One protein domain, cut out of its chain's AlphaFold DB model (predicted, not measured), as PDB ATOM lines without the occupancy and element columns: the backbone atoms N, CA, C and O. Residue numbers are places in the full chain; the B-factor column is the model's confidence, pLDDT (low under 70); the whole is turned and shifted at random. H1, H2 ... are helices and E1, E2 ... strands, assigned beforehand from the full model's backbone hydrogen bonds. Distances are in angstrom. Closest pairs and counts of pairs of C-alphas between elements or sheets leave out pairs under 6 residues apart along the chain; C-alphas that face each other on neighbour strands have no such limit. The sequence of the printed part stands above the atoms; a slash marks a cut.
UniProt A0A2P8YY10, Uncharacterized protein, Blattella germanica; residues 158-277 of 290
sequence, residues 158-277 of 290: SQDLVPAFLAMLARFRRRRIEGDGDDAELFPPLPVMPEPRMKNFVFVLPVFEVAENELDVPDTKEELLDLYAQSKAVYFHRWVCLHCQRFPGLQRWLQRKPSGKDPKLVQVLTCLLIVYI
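Overview. This is residues 158 to 277 of the 290 residues of an uncharacterized protein of Blattella germanica (UniProt A0A2P8YY10). With little regular structure, this is an elongated, loop-rich domain: at one end H3 packs over a small three-stranded sheet, and at the other lie H2 and a long loop whose residues 177 to 183 stick out. The 120 printed residues, 43 in named elements, run H1 H2 E1 H3 E2 H4 E3; sheet E2 E1 E3 is mixed, as is the class. It is only just loose, close to compact: radius of gyration of the C-alphas 16.5 A, spans 53 by 31 by 22 A.

Along the chain. Find C-alpha 161 at (97.218, 83.043, 64.832); H1 runs 18.8 A to residue 173. Next come H2, 195 to 198; E1, 207 to 210; H3, 221 to 229; E2, 233 to 235; H4, 250 to 255; and E3, 273 to 276, ending at (94.240, 96.432, 75.630).

Arrangement. E1 is parallel to E3, N 275 and O 208 2.8 A apart, and antiparallel to E2, N 209 and O 234 2.8 A apart. H3 is on the sheet, height 8.8 A; its Leu 227 and Ala 233 of E2 have the closest C-alphas, 5.2 A. H4 is close but not clearly touching H3. H1, H3 and H4 have every O i to N i+4 pair within hydrogen-bond range; H2 is too short for one.

Size, cuts and confidence. The printed part has no cut; links H1 to H2, E2 to H4 and H4 to E3 are long. Residues 173 to 199 and 257 to 277 are under pLDDT 70.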
ATOM      1  N   SER A 158      96.702  88.031  68.057       86.44
ATOM      2  CA  SER A 158      97.352  88.492  66.824       86.44
ATOM      3  C   SER A 158      96.607  87.972  65.594       86.44
ATOM      4  O   SER A 158      96.034  86.875  65.630       86.44
ATOM      5  N   GLN A 159      96.681  88.705  64.484       82.25
ATOM      6  CA  GLN A 159      96.182  88.199  63.206       82.25
ATOM      7  C   GLN A 159      96.931  86.916  62.798       82.25
ATOM      8  O   GLN A 159      98.034  86.632  63.278       82.25
ATOM      9  N   ASP A 160      96.282  86.088  61.974       83.31
ATOM     10  CA  ASP A 160      96.812  84.826  61.436       83.31
ATOM     11  C   ASP A 160      97.285  83.789  62.476       83.31
ATOM     12  O   ASP A 160      97.966  82.808  62.155       83.31
ATOM     13  N   LEU A 161      96.870  83.946  63.736       85.62
ATOM     14  CA  LEU A 161      97.218  83.043  64.832       85.62
ATOM     15  C   LEU A 161      96.804  81.592  64.539       85.62
ATOM     16  O   LEU A 161      97.609  80.665  64.663       85.62
ATOM     17  N   VAL A 162      95.557  81.386  64.116       88.75
ATOM     18  CA  VAL A 162      95.022  80.053  63.813       88.75
ATOM     19  C   VAL A 162      95.770  79.376  62.657       88.75
ATOM     20  O   VAL A 162      96.290  78.275  62.880       88.75
ATOM     21  N   PRO A 163      95.898  79.978  61.456       87.12
ATOM     22  CA  PRO A 163      96.630  79.343  60.363       87.12
ATOM     23  C   PRO A 163      98.104  79.082  60.714       87.12
ATOM     24  O   PRO A 163      98.607  77.991  60.427       87.12
ATOM     25  N   ALA A 164      98.782  79.997  61.419       83.69
ATOM     26  CA  ALA A 164     100.158  79.786  61.873       83.69
ATOM     27  C   ALA A 164     100.283  78.591  62.838       83.69
ATOM     28  O   ALA A 164     101.195  77.764  62.709       83.69
ATOM     29  N   PHE A 165      99.346  78.455  63.780       85.44
ATOM     30  CA  PHE A 165      99.304  77.336  64.720       85.44
ATOM     31  C   PHE A 165      99.043  75.996  64.018       85.44
ATOM     32  O   PHE A 165      99.722  75.002  64.288       85.44
ATOM     33  N   LEU A 166      98.101  75.945  63.077       86.38
ATOM     34  CA  LEU A 166      97.808  74.718  62.334       86.38
ATOM     35  C   LEU A 166      98.980  74.304  61.427       86.38
ATOM     36  O   LEU A 166      99.318  73.117  61.366       86.38
ATOM     37  N   ALA A 167      99.662  75.266  60.794       82.75
ATOM     38  CA  ALA A 167     100.878  75.019  60.018       82.75
ATOM     39  C   ALA A 167     102.018  74.470  60.895       82.75
ATOM     40  O   ALA A 167     102.719  73.529  60.509       82.75
ATOM     41  N   MET A 168     102.174  74.999  62.113       80.94
ATOM     42  CA  MET A 168     103.096  74.453  63.108       80.94
ATOM     43  C   MET A 168     102.777  72.986  63.433       80.94
ATOM     44  O   MET A 168     103.680  72.147  63.426       80.94
ATOM     45  N   LEU A 169     101.511  72.656  63.708       79.81
ATOM     46  CA  LEU A 169     101.108  71.281  64.020       79.81
ATOM     47  C   LEU A 169     101.374  70.319  62.855       79.81
ATOM     48  O   LEU A 169     101.827  69.194  63.075       79.81
ATOM     49  N   ALA A 170     101.153  70.758  61.614       80.44
ATOM     50  CA  ALA A 170     101.459  69.960  60.429       80.44
ATOM     51  C   ALA A 170     102.952  69.582  60.354       80.44
ATOM     52  O   ALA A 170     103.289  68.460  59.972       80.44
ATOM     53  N   ARG A 171     103.851  70.471  60.794       75.38
ATOM     54  CA  ARG A 171     105.302  70.212  60.833       75.38
ATOM     55  C   ARG A 171     105.710  69.186  61.888       75.38
ATOM     56  O   ARG A 171     106.625  68.415  61.630       75.38
ATOM     57  N   PHE A 172     105.032  69.132  63.038       71.19
ATOM     58  CA  PHE A 172     105.260  68.077  64.042       71.19
ATOM     59  C   PHE A 172     104.815  66.691  63.560       71.19
ATOM     60  O   PHE A 172     105.347  65.676  64.015       71.19
ATOM     61  N   ARG A 173     103.835  66.649  62.650       68.75
ATOM     62  CA  ARG A 173     103.263  65.415  62.095       68.75
ATOM     63  C   ARG A 173     104.018  64.881  60.880       68.75
ATOM     64  O   ARG A 173     103.943  63.681  60.608       68.75
ATOM     65  N   ARG A 174     104.719  65.742  60.135       65.75
ATOM     66  CA  ARG A 174     105.426  65.358  58.907       65.75
ATOM     67  C   ARG A 174     106.549  64.365  59.238       65.75
ATOM     68  O   ARG A 174     107.511  64.711  59.918       65.75
ATOM     69  N   ARG A 175     106.434  63.121  58.755       56.56
ATOM     70  CA  ARG A 175     107.567  62.182  58.719       56.56
ATOM     71  C   ARG A 175     108.468  62.571  57.556       56.56
ATOM     72  O   ARG A 175     107.967  62.896  56.485       56.56
ATOM     73  N   ARG A 176     109.781  62.516  57.770       53.97
ATOM     74  CA  ARG A 176     110.773  62.713  56.710       53.97
ATOM     75  C   ARG A 176     110.549  61.646  55.627       53.97
ATOM     76  O   ARG A 176     110.562  60.459  55.951       53.97
ATOM     77  N   ILE A 177     110.326  62.069  54.386       55.75
ATOM     78  CA  ILE A 177     110.402  61.206  53.201       55.75
ATOM     79  C   ILE A 177     111.771  61.474  52.562       55.75
ATOM     80  O   ILE A 177     112.233  62.616  52.546       55.75
ATOM     81  N   GLU A 178     112.466  60.432  52.107       43.19
ATOM     82  CA  GLU A 178     113.708  60.595  51.341       43.19
ATOM     83  C   GLU A 178     113.392  61.328  50.025       43.19
ATOM     84  O   GLU A 178     112.618  60.822  49.217       43.19
ATOM     85  N   GLY A 179     113.946  62.536  49.834       54.25
ATOM     86  CA  GLY A 179     113.734  63.361  48.631       54.25
ATOM     87  C   GLY A 179     113.483  64.861  48.864       54.25
ATOM     88  O   GLY A 179     113.552  65.624  47.910       54.25
ATOM     89  N   ASP A 180     113.262  65.304  50.108       59.22
ATOM     90  CA  ASP A 180     112.900  66.693  50.500       59.22
ATOM     91  C   ASP A 180     114.057  67.731  50.408       59.22
ATOM     92  O   ASP A 180     114.123  68.686  51.184       59.22
ATOM     93  N   GLY A 181     115.017  67.529  49.498       52.41
ATOM     94  CA  GLY A 181     116.314  68.223  49.464       52.41
ATOM     95  C   GLY A 181     116.251  69.755  49.433       52.41
ATOM     96  O   GLY A 181     117.076  70.392  50.085       52.41
ATOM     97  N   ASP A 182     115.246  70.332  48.768       53.06
ATOM     98  CA  ASP A 182     115.130  71.787  48.591       53.06
ATOM     99  C   ASP A 182     114.255  72.467  49.672       53.06
ATOM    100  O   ASP A 182     114.478  73.626  50.023       53.06
ATOM    101  N   ASP A 183     113.321  71.735  50.294       50.16
ATOM    102  CA  ASP A 183     112.425  72.256  51.345       50.16
ATOM    103  C   ASP A 183     113.029  72.168  52.760       50.16
ATOM    104  O   ASP A 183     112.518  72.773  53.710       50.16
ATOM    105  N   ALA A 184     114.133  71.436  52.931       51.06
ATOM    106  CA  ALA A 184     114.774  71.202  54.226       51.06
ATOM    107  C   ALA A 184     115.470  72.449  54.814       51.06
ATOM    108  O   ALA A 184     115.486  72.619  56.038       51.06
ATOM    109  N   GLU A 185     116.004  73.345  53.974       51.31
ATOM    110  CA  GLU A 185     116.511  74.661  54.408       51.31
ATOM    111  C   GLU A 185     115.371  75.662  54.673       51.31
ATOM    112  O   GLU A 185     115.509  76.612  55.461       51.31
ATOM    113  N   LEU A 186     114.213  75.454  54.034       48.31
ATOM    114  CA  LEU A 186     113.030  76.283  54.234       48.31
ATOM    115  C   LEU A 186     112.279  75.919  55.523       48.31
ATOM    116  O   LEU A 186     111.894  76.798  56.297       48.31
ATOM    117  N   PHE A 187     112.189  74.627  55.837       52.62
ATOM    118  CA  PHE A 187     111.476  74.108  56.998       52.62
ATOM    119  C   PHE A 187     112.331  73.099  57.771       52.62
ATOM    120  O   PHE A 187     112.170  71.889  57.585       52.62
ATOM    121  N   PRO A 188     113.181  73.545  58.719       54.56
ATOM    122  CA  PRO A 188     113.917  72.609  59.551       54.56
ATOM    123  C   PRO A 188     112.920  71.702  60.300       54.56
ATOM    124  O   PRO A 188     111.949  72.214  60.892       54.56
ATOM    125  N   PRO A 189     113.112  70.371  60.248       52.31
ATOM    126  CA  PRO A 189     112.185  69.417  60.833       52.31
ATOM    127  C   PRO A 189     112.187  69.547  62.357       52.31
ATOM    128  O   PRO A 189     113.237  69.583  62.998       52.31
ATOM    129  N   LEU A 190     110.990  69.618  62.938       62.19
ATOM    130  CA  LEU A 190     110.810  69.475  64.381       62.19
ATOM    131  C   LEU A 190     110.837  67.982  64.741       62.19
ATOM    132  O   LEU A 190     110.551  67.151  63.876       62.19
ATOM    133  N   PRO A 191     111.163  67.614  65.995       60.88
ATOM    134  CA  PRO A 191     111.043  66.230  66.437       60.88
ATOM    135  C   PRO A 191     109.630  65.722  66.143       60.88
ATOM    136  O   PRO A 191     108.659  66.321  66.605       60.88
ATOM    137  N   VAL A 192     109.517  64.641  65.365       62.53
ATOM    138  CA  VAL A 192     108.216  64.037  65.052       62.53
ATOM    139  C   VAL A 192     107.571  63.600  66.362       62.53
ATOM    140  O   VAL A 192     108.111  62.761  67.085       62.53
ATOM    141  N   MET A 193     106.417  64.181  66.677       63.03
ATOM    142  CA  MET A 193     105.670  63.879  67.895       63.03
ATOM    143  C   MET A 193     104.590  62.846  67.555       63.03
ATOM    144  O   MET A 193     103.672  63.166  66.798       63.03
ATOM    145  N   PRO A 194     104.647  61.605  68.074       62.09
ATOM    146  CA  PRO A 194     103.567  60.651  67.849       62.09
ATOM    147  C   PRO A 194     102.256  61.162  68.477       62.09
ATOM    148  O   PRO A 194     102.263  61.670  69.596       62.09
ATOM    149  N   GLU A 195     101.127  60.999  67.775       62.00
ATOM    150  CA  GLU A 195      99.782  61.483  68.166       62.00
ATOM    151  C   GLU A 195      99.406  61.280  69.654       62.00
ATOM    152  O   GLU A 195      98.922  62.228  70.276       62.00
ATOM    153  N   PRO A 196      99.674  60.119  70.294       61.88
ATOM    154  CA  PRO A 196      99.374  59.921  71.716       61.88
ATOM    155  C   PRO A 196     100.117  60.885  72.645       61.88
ATOM    156  O   PRO A 196      99.614  61.219  73.712       61.88
ATOM    157  N   ARG A 197     101.312  61.337  72.246       63.31
ATOM    158  CA  ARG A 197     102.089  62.331  72.988       63.31
ATOM    159  C   ARG A 197     101.583  63.744  72.736       63.31
ATOM    160  O   ARG A 197     101.569  64.521  73.680       63.31
ATOM    161  N   MET A 198     101.130  64.064  71.521       64.88
ATOM    162  CA  MET A 198     100.638  65.402  71.154       64.88
ATOM    163  C   MET A 198      99.467  65.876  72.025       64.88
ATOM    164  O   MET A 198      99.411  67.053  72.371       64.88
ATOM    165  N   LYS A 199      98.588  64.962  72.455       67.75
ATOM    166  CA  LYS A 199      97.466  65.270  73.364       67.75
ATOM    167  C   LYS A 199      97.893  65.770  74.751       67.75
ATOM    168  O   LYS A 199      97.069  66.337  75.459       67.75
ATOM    169  N   ASN A 200      99.158  65.580  75.124       71.56
ATOM    170  CA  ASN A 200      99.700  65.980  76.424       71.56
ATOM    171  C   ASN A 200     100.480  67.302  76.355       71.56
ATOM    172  O   ASN A 200     101.075  67.707  77.352       71.56
ATOM    173  N   PHE A 201     100.521  67.958  75.191       76.06
ATOM    174  CA  PHE A 201     101.191  69.244  75.043       76.06
ATOM    175  C   PHE A 201     100.211  70.392  75.213       76.06
ATOM    176  O   PHE A 201      99.136  70.421  74.616       76.06
ATOM    177  N   VAL A 202     100.649  71.379  75.986       79.56
ATOM    178  CA  VAL A 202     100.035  72.699  76.058       79.56
ATOM    179  C   VAL A 202     100.983  73.678  75.382       79.56
ATOM    180  O   VAL A 202     102.189  73.668  75.638       79.56
ATOM    181  N   PHE A 203     100.438  74.509  74.500       83.38
ATOM    182  CA  PHE A 203     101.174  75.586  73.852       83.38
ATOM    183  C   PHE A 203     100.857  76.889  74.573       83.38
ATOM    184  O   PHE A 203      99.695  77.177  74.849       83.38
ATOM    185  N   VAL A 204     101.896  77.655  74.892       80.38
ATOM    186  CA  VAL A 204     101.772  78.910  75.635       80.38
ATOM    187  C   VAL A 204     102.059  80.076  74.701       80.38
ATOM    188  O   VAL A 204     103.028  80.051  73.934       80.38
ATOM    189  N   LEU A 205     101.204  81.091  74.784       84.38
ATOM    190  CA  LEU A 205     101.290  82.319  74.011       84.38
ATOM    191  C   LEU A 205     101.873  83.430  74.898       84.38
ATOM    192  O   LEU A 205     101.339  83.667  75.981       84.38
ATOM    193  N   PRO A 206     102.969  84.095  74.495       86.19
ATOM    194  CA  PRO A 206     103.358  85.377  75.066       86.19
ATOM    195  C   PRO A 206     102.202  86.383  75.151       86.19
ATOM    196  O   PRO A 206     101.458  86.556  74.190       86.19
ATOM    197  N   VAL A 207     102.094  87.083  76.281       87.06
ATOM    198  CA  VAL A 207     101.084  88.129  76.492       87.06
ATOM    199  C   VAL A 207     101.772  89.473  76.706       87.06
ATOM    200  O   VAL A 207     102.771  89.540  77.430       87.06
ATOM    201  N   PHE A 208     101.260  90.529  76.075       89.62
ATOM    202  CA  PHE A 208     101.794  91.888  76.185       89.62
ATOM    203  C   PHE A 208     100.699  92.897  76.518       89.62
ATOM    204  O   PHE A 208      99.582  92.770  76.042       89.62
ATOM    205  N   GLU A 209     101.034  93.904  77.313       88.44
ATOM    206  CA  GLU A 209     100.214  95.084  77.587       88.44
ATOM    207  C   GLU A 209     100.669  96.213  76.670       88.44
ATOM    208  O   GLU A 209     101.875  96.449  76.533       88.44
ATOM    209  N   VAL A 210      99.710  96.904  76.062       87.44
ATOM    210  CA  VAL A 210      99.941  98.120  75.276       87.44
ATOM    211  C   VAL A 210      99.424  99.318  76.069       87.44
ATOM    212  O   VAL A 210      98.443  99.205  76.804       87.44
ATOM    213  N   ALA A 211     100.126 100.447  75.975       82.44
ATOM    214  CA  ALA A 211      99.775 101.666  76.690       82.44
ATOM    215  C   ALA A 211      98.377 102.181  76.300       82.44
ATOM    216  O   ALA A 211      97.995 102.138  75.134       82.44
ATOM    217  N   GLU A 212      97.638 102.710  77.280       75.75
ATOM    218  CA  GLU A 212      96.232 103.138  77.140       75.75
ATOM    219  C   GLU A 212      96.014 104.227  76.075       75.75
ATOM    220  O   GLU A 212      94.918 104.389  75.550       75.75
ATOM    221  N   ASN A 213      97.052 105.012  75.780       76.50
ATOM    222  CA  ASN A 213      97.004 106.119  74.828       76.50
ATOM    223  C   ASN A 213      97.281 105.689  73.376       76.50
ATOM    224  O   ASN A 213      97.276 106.544  72.488       76.50
ATOM    225  N   GLU A 214      97.593 104.415  73.133       79.12
ATOM    226  CA  GLU A 214      97.769 103.894  71.780       79.12
ATOM    227  C   GLU A 214      96.405 103.523  71.200       79.12
ATOM    228  O   GLU A 214      95.710 102.660  71.723       79.12
ATOM    229  N   LEU A 215      96.023 104.195  70.112       71.88
ATOM    230  CA  LEU A 215      94.737 103.967  69.448       71.88
ATOM    231  C   LEU A 215      94.732 102.676  68.619       71.88
ATOM    232  O   LEU A 215      93.691 102.040  68.475       71.88
ATOM    233  N   ASP A 216      95.899 102.293  68.098       77.19
ATOM    234  CA  ASP A 216      96.056 101.143  67.216       77.19
ATOM    235  C   ASP A 216      96.640  99.959  67.992       77.19
ATOM    236  O   ASP A 216      97.804  99.952  68.405       77.19
ATOM    237  N   VAL A 217      95.813  98.933  68.195       81.88
ATOM    238  CA  VAL A 217      96.255  97.665  68.779       81.88
ATOM    239  C   VAL A 217      97.048  96.892  67.726       81.88
ATOM    240  O   VAL A 217      96.480  96.595  66.670       81.88
ATOM    241  N   PRO A 218      98.298  96.478  68.013       87.31
ATOM    242  CA  PRO A 218      99.132  95.812  67.025       87.31
ATOM    243  C   PRO A 218      98.471  94.524  66.531       87.31
ATOM    244  O   PRO A 218      97.957  93.710  67.304       87.31
ATOM    245  N   ASP A 219      98.471  94.336  65.222       82.88
ATOM    246  CA  ASP A 219      97.958  93.138  64.567       82.88
ATOM    247  C   ASP A 219      99.044  92.069  64.447       82.88
ATOM    248  O   ASP A 219      98.773  90.864  64.533       82.88
ATOM    249  N   THR A 220     100.288  92.526  64.298       84.06
ATOM    250  CA  THR A 220     101.455  91.702  63.998       84.06
ATOM    251  C   THR A 220     102.514  91.769  65.097       84.06
ATOM    252  O   THR A 220     102.526  92.640  65.974       84.06
ATOM    253  N   LYS A 221     103.450  90.813  65.072       84.06
ATOM    254  CA  LYS A 221     104.587  90.819  66.002       84.06
ATOM    255  C   LYS A 221     105.502  92.015  65.726       84.06
ATOM    256  O   LYS A 221     106.075  92.559  66.661       84.06
ATOM    257  N   GLU A 222     105.667  92.365  64.459       85.69
ATOM    258  CA  GLU A 222     106.418  93.502  63.944       85.69
ATOM    259  C   GLU A 222     105.995  94.787  64.655       85.69
ATOM    260  O   GLU A 222     106.802  95.385  65.363       85.69
ATOM    261  N   GLU A 223     104.713  95.133  64.550       86.88
ATOM    262  CA  GLU A 223     104.138  96.334  65.160       86.88
ATOM    263  C   GLU A 223     104.285  96.317  66.684       86.88
ATOM    264  O   GLU A 223     104.660  97.316  67.300       86.88
ATOM    265  N   LEU A 224     104.064  95.158  67.315       87.94
ATOM    266  CA  LEU A 224     104.265  95.023  68.754       87.94
ATOM    267  C   LEU A 224     105.727  95.268  69.159       87.94
ATOM    268  O   LEU A 224     105.979  95.865  70.206       87.94
ATOM    269  N   LEU A 225     106.700  94.795  68.374       89.56
ATOM    270  CA  LEU A 225     108.118  95.028  68.649       89.56
ATOM    271  C   LEU A 225     108.488  96.505  68.481       89.56
ATOM    272  O   LEU A 225     109.297  97.001  69.268       89.56
ATOM    273  N   ASP A 226     107.872  97.209  67.532       90.50
ATOM    274  CA  ASP A 226     108.045  98.653  67.368       90.50
ATOM    275  C   ASP A 226     107.499  99.419  68.583       90.50
ATOM    276  O   ASP A 226     108.180 100.302  69.115       90.50
ATOM    277  N   LEU A 227     106.321  99.039  69.093       89.75
ATOM    278  CA  LEU A 227     105.771  99.595  70.336       89.75
ATOM    279  C   LEU A 227     106.637  99.244  71.552       89.75
ATOM    280  O   LEU A 227     106.879 100.090  72.416       89.75
ATOM    281  N   TYR A 228     107.158  98.019  71.621       90.00
ATOM    282  CA  TYR A 228     108.051  97.590  72.696       90.00
ATOM    283  C   TYR A 228     109.357  98.397  72.701       90.00
ATOM    284  O   TYR A 228     109.817  98.825  73.760       90.00
ATOM    285  N   ALA A 229     109.939  98.662  71.525       92.56
ATOM    286  CA  ALA A 229     111.134  99.496  71.375       92.56
ATOM    287  C   ALA A 229     110.886 100.950  71.814       92.56
ATOM    288  O   ALA A 229     111.770 101.583  72.389       92.56
ATOM    289  N   GLN A 230     109.665 101.448  71.611       93.19
ATOM    290  CA  GLN A 230     109.211 102.760  72.077       93.19
ATOM    291  C   GLN A 230     108.798 102.779  73.559       93.19
ATOM    292  O   GLN A 230     108.368 103.815  74.056       93.19
ATOM    293  N   SER A 231     108.927 101.661  74.288       92.25
ATOM    294  CA  SER A 231     108.434 101.500  75.669       92.25
ATOM    295  C   SER A 231     106.919 101.709  75.833       92.25
ATOM    296  O   SER A 231     106.446 101.968  76.936       92.25
ATOM    297  N   LYS A 232     106.162 101.556  74.741       89.94
ATOM    298  CA  LYS A 232     104.694 101.619  74.688       89.94
ATOM    299  C   LYS A 232     104.028 100.251  74.824       89.94
ATOM    300  O   LYS A 232     102.817 100.172  74.994       89.94
ATOM    301  N   ALA A 233     104.812  99.178  74.751       89.62
ATOM    302  CA  ALA A 233     104.355  97.826  75.027       89.62
ATOM    303  C   ALA A 233     105.308  97.097  75.976       89.62
ATOM    304  O   ALA A 233     106.519  97.331  75.994       89.62
ATOM    305  N   VAL A 234     104.763  96.178  76.765       90.06
ATOM    306  CA  VAL A 234     105.502  95.444  77.789       90.06
ATOM    307  C   VAL A 234     104.944  94.034  77.943       90.06
ATOM    308  O   VAL A 234     103.776  93.817  77.657       90.06
ATOM    309  N   TYR A 235     105.744  93.048  78.366       86.50
ATOM    310  CA  TYR A 235     105.155  91.743  78.681       86.50
ATOM    311  C   TYR A 235     104.201  91.879  79.873       86.50
ATOM    312  O   TYR A 235     104.460  92.664  80.790       86.50
ATOM    313  N   PHE A 236     103.121  91.105  79.834       84.12
ATOM    314  CA  PHE A 236     102.009  91.179  80.775       84.12
ATOM    315  C   PHE A 236     102.469  91.204  82.232       84.12
ATOM    316  O   PHE A 236     103.381  90.468  82.613       84.12
ATOM    317  N   HIS A 237     101.863  92.065  83.047       83.69
ATOM    318  CA  HIS A 237     102.143  92.240  84.469       83.69
ATOM    319  C   HIS A 237     103.613  92.510  84.833       83.69
ATOM    320  O   HIS A 237     103.976  92.350  86.002       83.69
ATOM    321  N   ARG A 238     104.477  92.962  83.908       84.75
ATOM    322  CA  ARG A 238     105.882  93.296  84.232       84.75
ATOM    323  C   ARG A 238     105.988  94.228  85.436       84.75
ATOM    324  O   ARG A 238     106.885  94.052  86.259       84.75
ATOM    325  N   TRP A 239     105.094  95.212  85.514       85.62
ATOM    326  CA  TRP A 239     105.090  96.240  86.554       85.62
ATOM    327  C   TRP A 239     104.438  95.785  87.865       85.62
ATOM    328  O   TRP A 239     104.740  96.346  88.913       85.62
ATOM    329  N   VAL A 240     103.595  94.749  87.825       85.56
ATOM    330  CA  VAL A 240     102.960  94.152  89.013       85.56
ATOM    331  C   VAL A 240     103.875  93.099  89.637       85.56
ATOM    332  O   VAL A 240     104.118  93.093  90.839       85.56
ATOM    333  N   CYS A 241     104.407  92.199  88.809       82.94
ATOM    334  CA  CYS A 241     105.341  91.164  89.216       82.94
ATOM    335  C   CYS A 241     106.321  90.857  88.080       82.94
ATOM    336  O   CYS A 241     106.009  90.129  87.134       82.94
ATOM    337  N   LEU A 242     107.559  91.334  88.236       84.56
ATOM    338  CA  LEU A 242     108.608  91.209  87.223       84.56
ATOM    339  C   LEU A 242     108.861  89.753  86.782       84.56
ATOM    340  O   LEU A 242     109.212  89.520  85.627       84.56
ATOM    341  N   HIS A 243     108.696  88.769  87.670       82.44
ATOM    342  CA  HIS A 243     108.980  87.366  87.356       82.44
ATOM    343  C   HIS A 243     107.748  86.547  86.937       82.44
ATOM    344  O   HIS A 243     107.895  85.656  86.105       82.44
ATOM    345  N   CYS A 244     106.554  86.852  87.454       77.06
ATOM    346  CA  CYS A 244     105.390  85.957  87.401       77.06
ATOM    347  C   CYS A 244     104.936  85.614  85.976       77.06
ATOM    348  O   CYS A 244     104.585  84.475  85.701       77.06
ATOM    349  N   GLN A 245     104.953  86.599  85.078       80.62
ATOM    350  CA  GLN A 245     104.496  86.462  83.689       80.62
ATOM    351  C   GLN A 245     105.651  86.569  82.682       80.62
ATOM    352  O   GLN A 245     105.458  86.658  81.468       80.62
ATOM    353  N   ARG A 246     106.897  86.545  83.175       83.38
ATOM    354  CA  ARG A 246     108.073  86.520  82.312       83.38
ATOM    355  C   ARG A 246     108.246  85.113  81.749       83.38
ATOM    356  O   ARG A 246     108.723  84.214  82.437       83.38
ATOM    357  N   PHE A 247     107.925  84.940  80.474       82.31
ATOM    358  CA  PHE A 247     108.038  83.639  79.823       82.31
ATOM    359  C   PHE A 247     109.500  83.258  79.493       82.31
ATOM    360  O   PHE A 247     110.336  84.130  79.202       82.31
ATOM    361  N   PRO A 248     109.840  81.951  79.520       80.94
ATOM    362  CA  PRO A 248     111.164  81.468  79.136       80.94
ATOM    363  C   PRO A 248     111.550  81.926  77.729       80.94
ATOM    364  O   PRO A 248     110.728  81.962  76.825       80.94
ATOM    365  N   GLY A 249     112.815  82.291  77.518       83.00
ATOM    366  CA  GLY A 249     113.282  82.696  76.189       83.00
ATOM    367  C   GLY A 249     112.782  84.062  75.697       83.00
ATOM    368  O   GLY A 249     113.006  84.363  74.529       83.00
ATOM    369  N   LEU A 250     112.191  84.910  76.556       84.19
ATOM    370  CA  LEU A 250     111.730  86.268  76.210       84.19
ATOM    371  C   LEU A 250     112.736  87.066  75.364       84.19
ATOM    372  O   LEU A 250     112.364  87.596  74.325       84.19
ATOM    373  N   GLN A 251     114.019  87.121  75.746       87.12
ATOM    374  CA  GLN A 251     115.007  87.869  74.954       87.12
ATOM    375  C   GLN A 251     115.203  87.295  73.547       87.12
ATOM    376  O   GLN A 251     115.228  88.048  72.578       87.12
ATOM    377  N   ARG A 252     115.273  85.963  73.420       84.19
ATOM    378  CA  ARG A 252     115.345  85.295  72.113       84.19
ATOM    379  C   ARG A 252     114.084  85.570  71.293       84.19
ATOM    380  O   ARG A 252     114.171  85.753  70.083       84.19
ATOM    381  N   TRP A 253     112.921  85.598  71.942       84.31
ATOM    382  CA  TRP A 253     111.652  85.911  71.300       84.31
ATOM    383  C   TRP A 253     111.625  87.356  70.777       84.31
ATOM    384  O   TRP A 253     111.275  87.551  69.615       84.31
ATOM    385  N   LEU A 254     112.074  88.333  71.576       86.00
ATOM    386  CA  LEU A 254     112.144  89.755  71.204       86.00
ATOM    387  C   LEU A 254     113.124  90.016  70.053       86.00
ATOM    388  O   LEU A 254     112.807  90.739  69.118       86.00
ATOM    389  N   GLN A 255     114.308  89.401  70.088       85.44
ATOM    390  CA  GLN A 255     115.352  89.605  69.071       85.44
ATOM    391  C   GLN A 255     115.005  88.988  67.716       85.44
ATOM    392  O   GLN A 255     115.604  89.318  66.690       85.44
ATOM    393  N   ARG A 256     114.071  88.040  67.702       76.12
ATOM    394  CA  ARG A 256     113.762  87.297  66.498       76.12
ATOM    395  C   ARG A 256     112.837  88.096  65.596       76.12
ATOM    396  O   ARG A 256     111.629  88.148  65.843       76.12
ATOM    397  N   LYS A 257     113.417  88.631  64.522       65.00
ATOM    398  CA  LYS A 257     112.667  89.293  63.462       65.00
ATOM    399  C   LYS A 257     111.631  88.325  62.884       65.00
ATOM    400  O   LYS A 257     111.979  87.184  62.560       65.00
ATOM    401  N   PRO A 258     110.370  88.741  62.801       61.06
ATOM    402  CA  PRO A 258     109.390  88.020  62.015       61.06
ATOM    403  C   PRO A 258     109.822  88.110  60.543       61.06
ATOM    404  O   PRO A 258     110.312  89.131  60.061       61.06
ATOM    405  N   SER A 259     109.855  86.961  59.878       52.91
ATOM    406  CA  SER A 259     110.375  86.875  58.520       52.91
ATOM    407  C   SER A 259     109.200  87.057  57.572       52.91
ATOM    408  O   SER A 259     108.296  86.223  57.552       52.91
ATOM    409  N   GLY A 260     109.233  88.125  56.770       44.94
ATOM    410  CA  GLY A 260     108.181  88.475  55.805       44.94
ATOM    411  C   GLY A 260     107.974  87.470  54.663       44.94
ATOM    412  O   GLY A 260     107.256  87.771  53.717       44.94
ATOM    413  N   LYS A 261     108.619  86.296  54.708       41.47
ATOM    414  CA  LYS A 261     108.404  85.194  53.758       41.47
ATOM    415  C   LYS A 261     108.222  83.822  54.402       41.47
ATOM    416  O   LYS A 261     107.917  82.891  53.680       41.47
ATOM    417  N   ASP A 262     108.398  83.691  55.716       46.12
ATOM    418  CA  ASP A 262     108.260  82.419  56.433       46.12
ATOM    419  C   ASP A 262     108.403  82.646  57.946       46.12
ATOM    420  O   ASP A 262     109.461  83.104  58.388       46.12
ATOM    421  N   PRO A 263     107.471  82.221  58.807       43.62
ATOM    422  CA  PRO A 263     107.731  82.123  60.241       43.62
ATOM    423  C   PRO A 263     108.685  80.939  60.545       43.62
ATOM    424  O   PRO A 263     108.335  79.967  61.220       43.62
ATOM    425  N   LYS A 264     109.935  80.982  60.055       35.53
ATOM    426  CA  LYS A 264     110.964  79.970  60.352       35.53
ATOM    427  C   LYS A 264     111.400  80.087  61.804       35.53
ATOM    428  O   LYS A 264     111.852  81.153  62.216       35.53
ATOM    429  N   LEU A 265     111.303  78.957  62.514       39.50
ATOM    430  CA  LEU A 265     111.427  78.651  63.955       39.50
ATOM    431  C   LEU A 265     110.096  78.639  64.740       39.50
ATOM    432  O   LEU A 265     109.686  79.587  65.398       39.50
ATOM    433  N   VAL A 266     109.469  77.477  64.816       40.06
ATOM    434  CA  VAL A 266     108.648  77.172  65.987       40.06
ATOM    435  C   VAL A 266     109.601  76.534  66.987       40.06
ATOM    436  O   VAL A 266     109.838  75.334  66.961       40.06
ATOM    437  N   GLN A 267     110.194  77.348  67.854       37.34
ATOM    438  CA  GLN A 267     110.426  76.858  69.205       37.34
ATOM    439  C   GLN A 267     109.072  77.041  69.890       37.34
ATOM    440  O   GLN A 267     108.474  78.098  69.715       37.34
ATOM    441  N   VAL A 268     108.561  76.009  70.563       39.94
ATOM    442  CA  VAL A 268     107.331  76.056  71.373       39.94
ATOM    443  C   VAL A 268     107.413  77.288  72.284       39.94
ATOM    444  O   VAL A 268     108.119  77.208  73.280       39.94
ATOM    445  N   LEU A 269     106.849  78.425  71.838       36.94
ATOM    446  CA  LEU A 269     106.812  79.777  72.439       36.94
ATOM    447  C   LEU A 269     106.500  80.840  71.360       36.94
ATOM    448  O   LEU A 269     107.207  81.835  71.203       36.94
ATOM    449  N   THR A 270     105.456  80.648  70.566       34.19
ATOM    450  CA  THR A 270     104.985  81.703  69.659       34.19
ATOM    451  C   THR A 270     103.501  81.522  69.475       34.19
ATOM    452  O   THR A 270     103.113  80.525  68.877       34.19
ATOM    453  N   CYS A 271     102.716  82.406  70.081       46.16
ATOM    454  CA  CYS A 271     101.965  83.487  69.431       46.16
ATOM    455  C   CYS A 271     101.588  84.533  70.493       46.16
ATOM    456  O   CYS A 271     101.911  84.342  71.659       46.16
ATOM    457  N   LEU A 272     100.991  85.650  70.094       42.44
ATOM    458  CA  LEU A 272     100.764  86.792  70.974       42.44
ATOM    459  C   LEU A 272      99.297  86.933  71.357       42.44
ATOM    460  O   LEU A 272      98.418  86.783  70.510       42.44
ATOM    461  N   LEU A 273      99.065  87.271  72.620       52.22
ATOM    462  CA  LEU A 273      97.820  87.864  73.089       52.22
ATOM    463  C   LEU A 273      98.129  89.262  73.626       52.22
ATOM    464  O   LEU A 273      99.096  89.449  74.364       52.22
ATOM    465  N   ILE A 274      97.346  90.253  73.227       52.12
ATOM    466  CA  ILE A 274      97.559  91.648  73.598       52.12
ATOM    467  C   ILE A 274      96.466  92.061  74.569       52.12
ATOM    468  O   ILE A 274      95.288  91.940  74.263       52.12
ATOM    469  N   VAL A 275      96.849  92.559  75.733       58.50
ATOM    470  CA  VAL A 275      95.936  93.202  76.674       58.50
ATOM    471  C   VAL A 275      95.785  94.644  76.215       58.50
ATOM    472  O   VAL A 275      96.764  95.397  76.225       58.50
ATOM    473  N   TYR A 276      94.573  95.025  75.816       44.81
ATOM    474  CA  TYR A 276      94.240  96.432  75.630       44.81
ATOM    475  C   TYR A 276      93.709  96.989  76.948       44.81
ATOM    476  O   TYR A 276      92.666  96.554  77.441       44.81
ATOM    477  N   ILE A 277      94.444  97.921  77.552       43.47
ATOM    478  CA  ILE A 277      94.038  98.519  78.820       43.47
ATOM    479  C   ILE A 277      93.066  99.661  78.510       43.47
ATOM    480  O   ILE A 277      93.466 100.780  78.214       43.47
TER     481      ILE A 277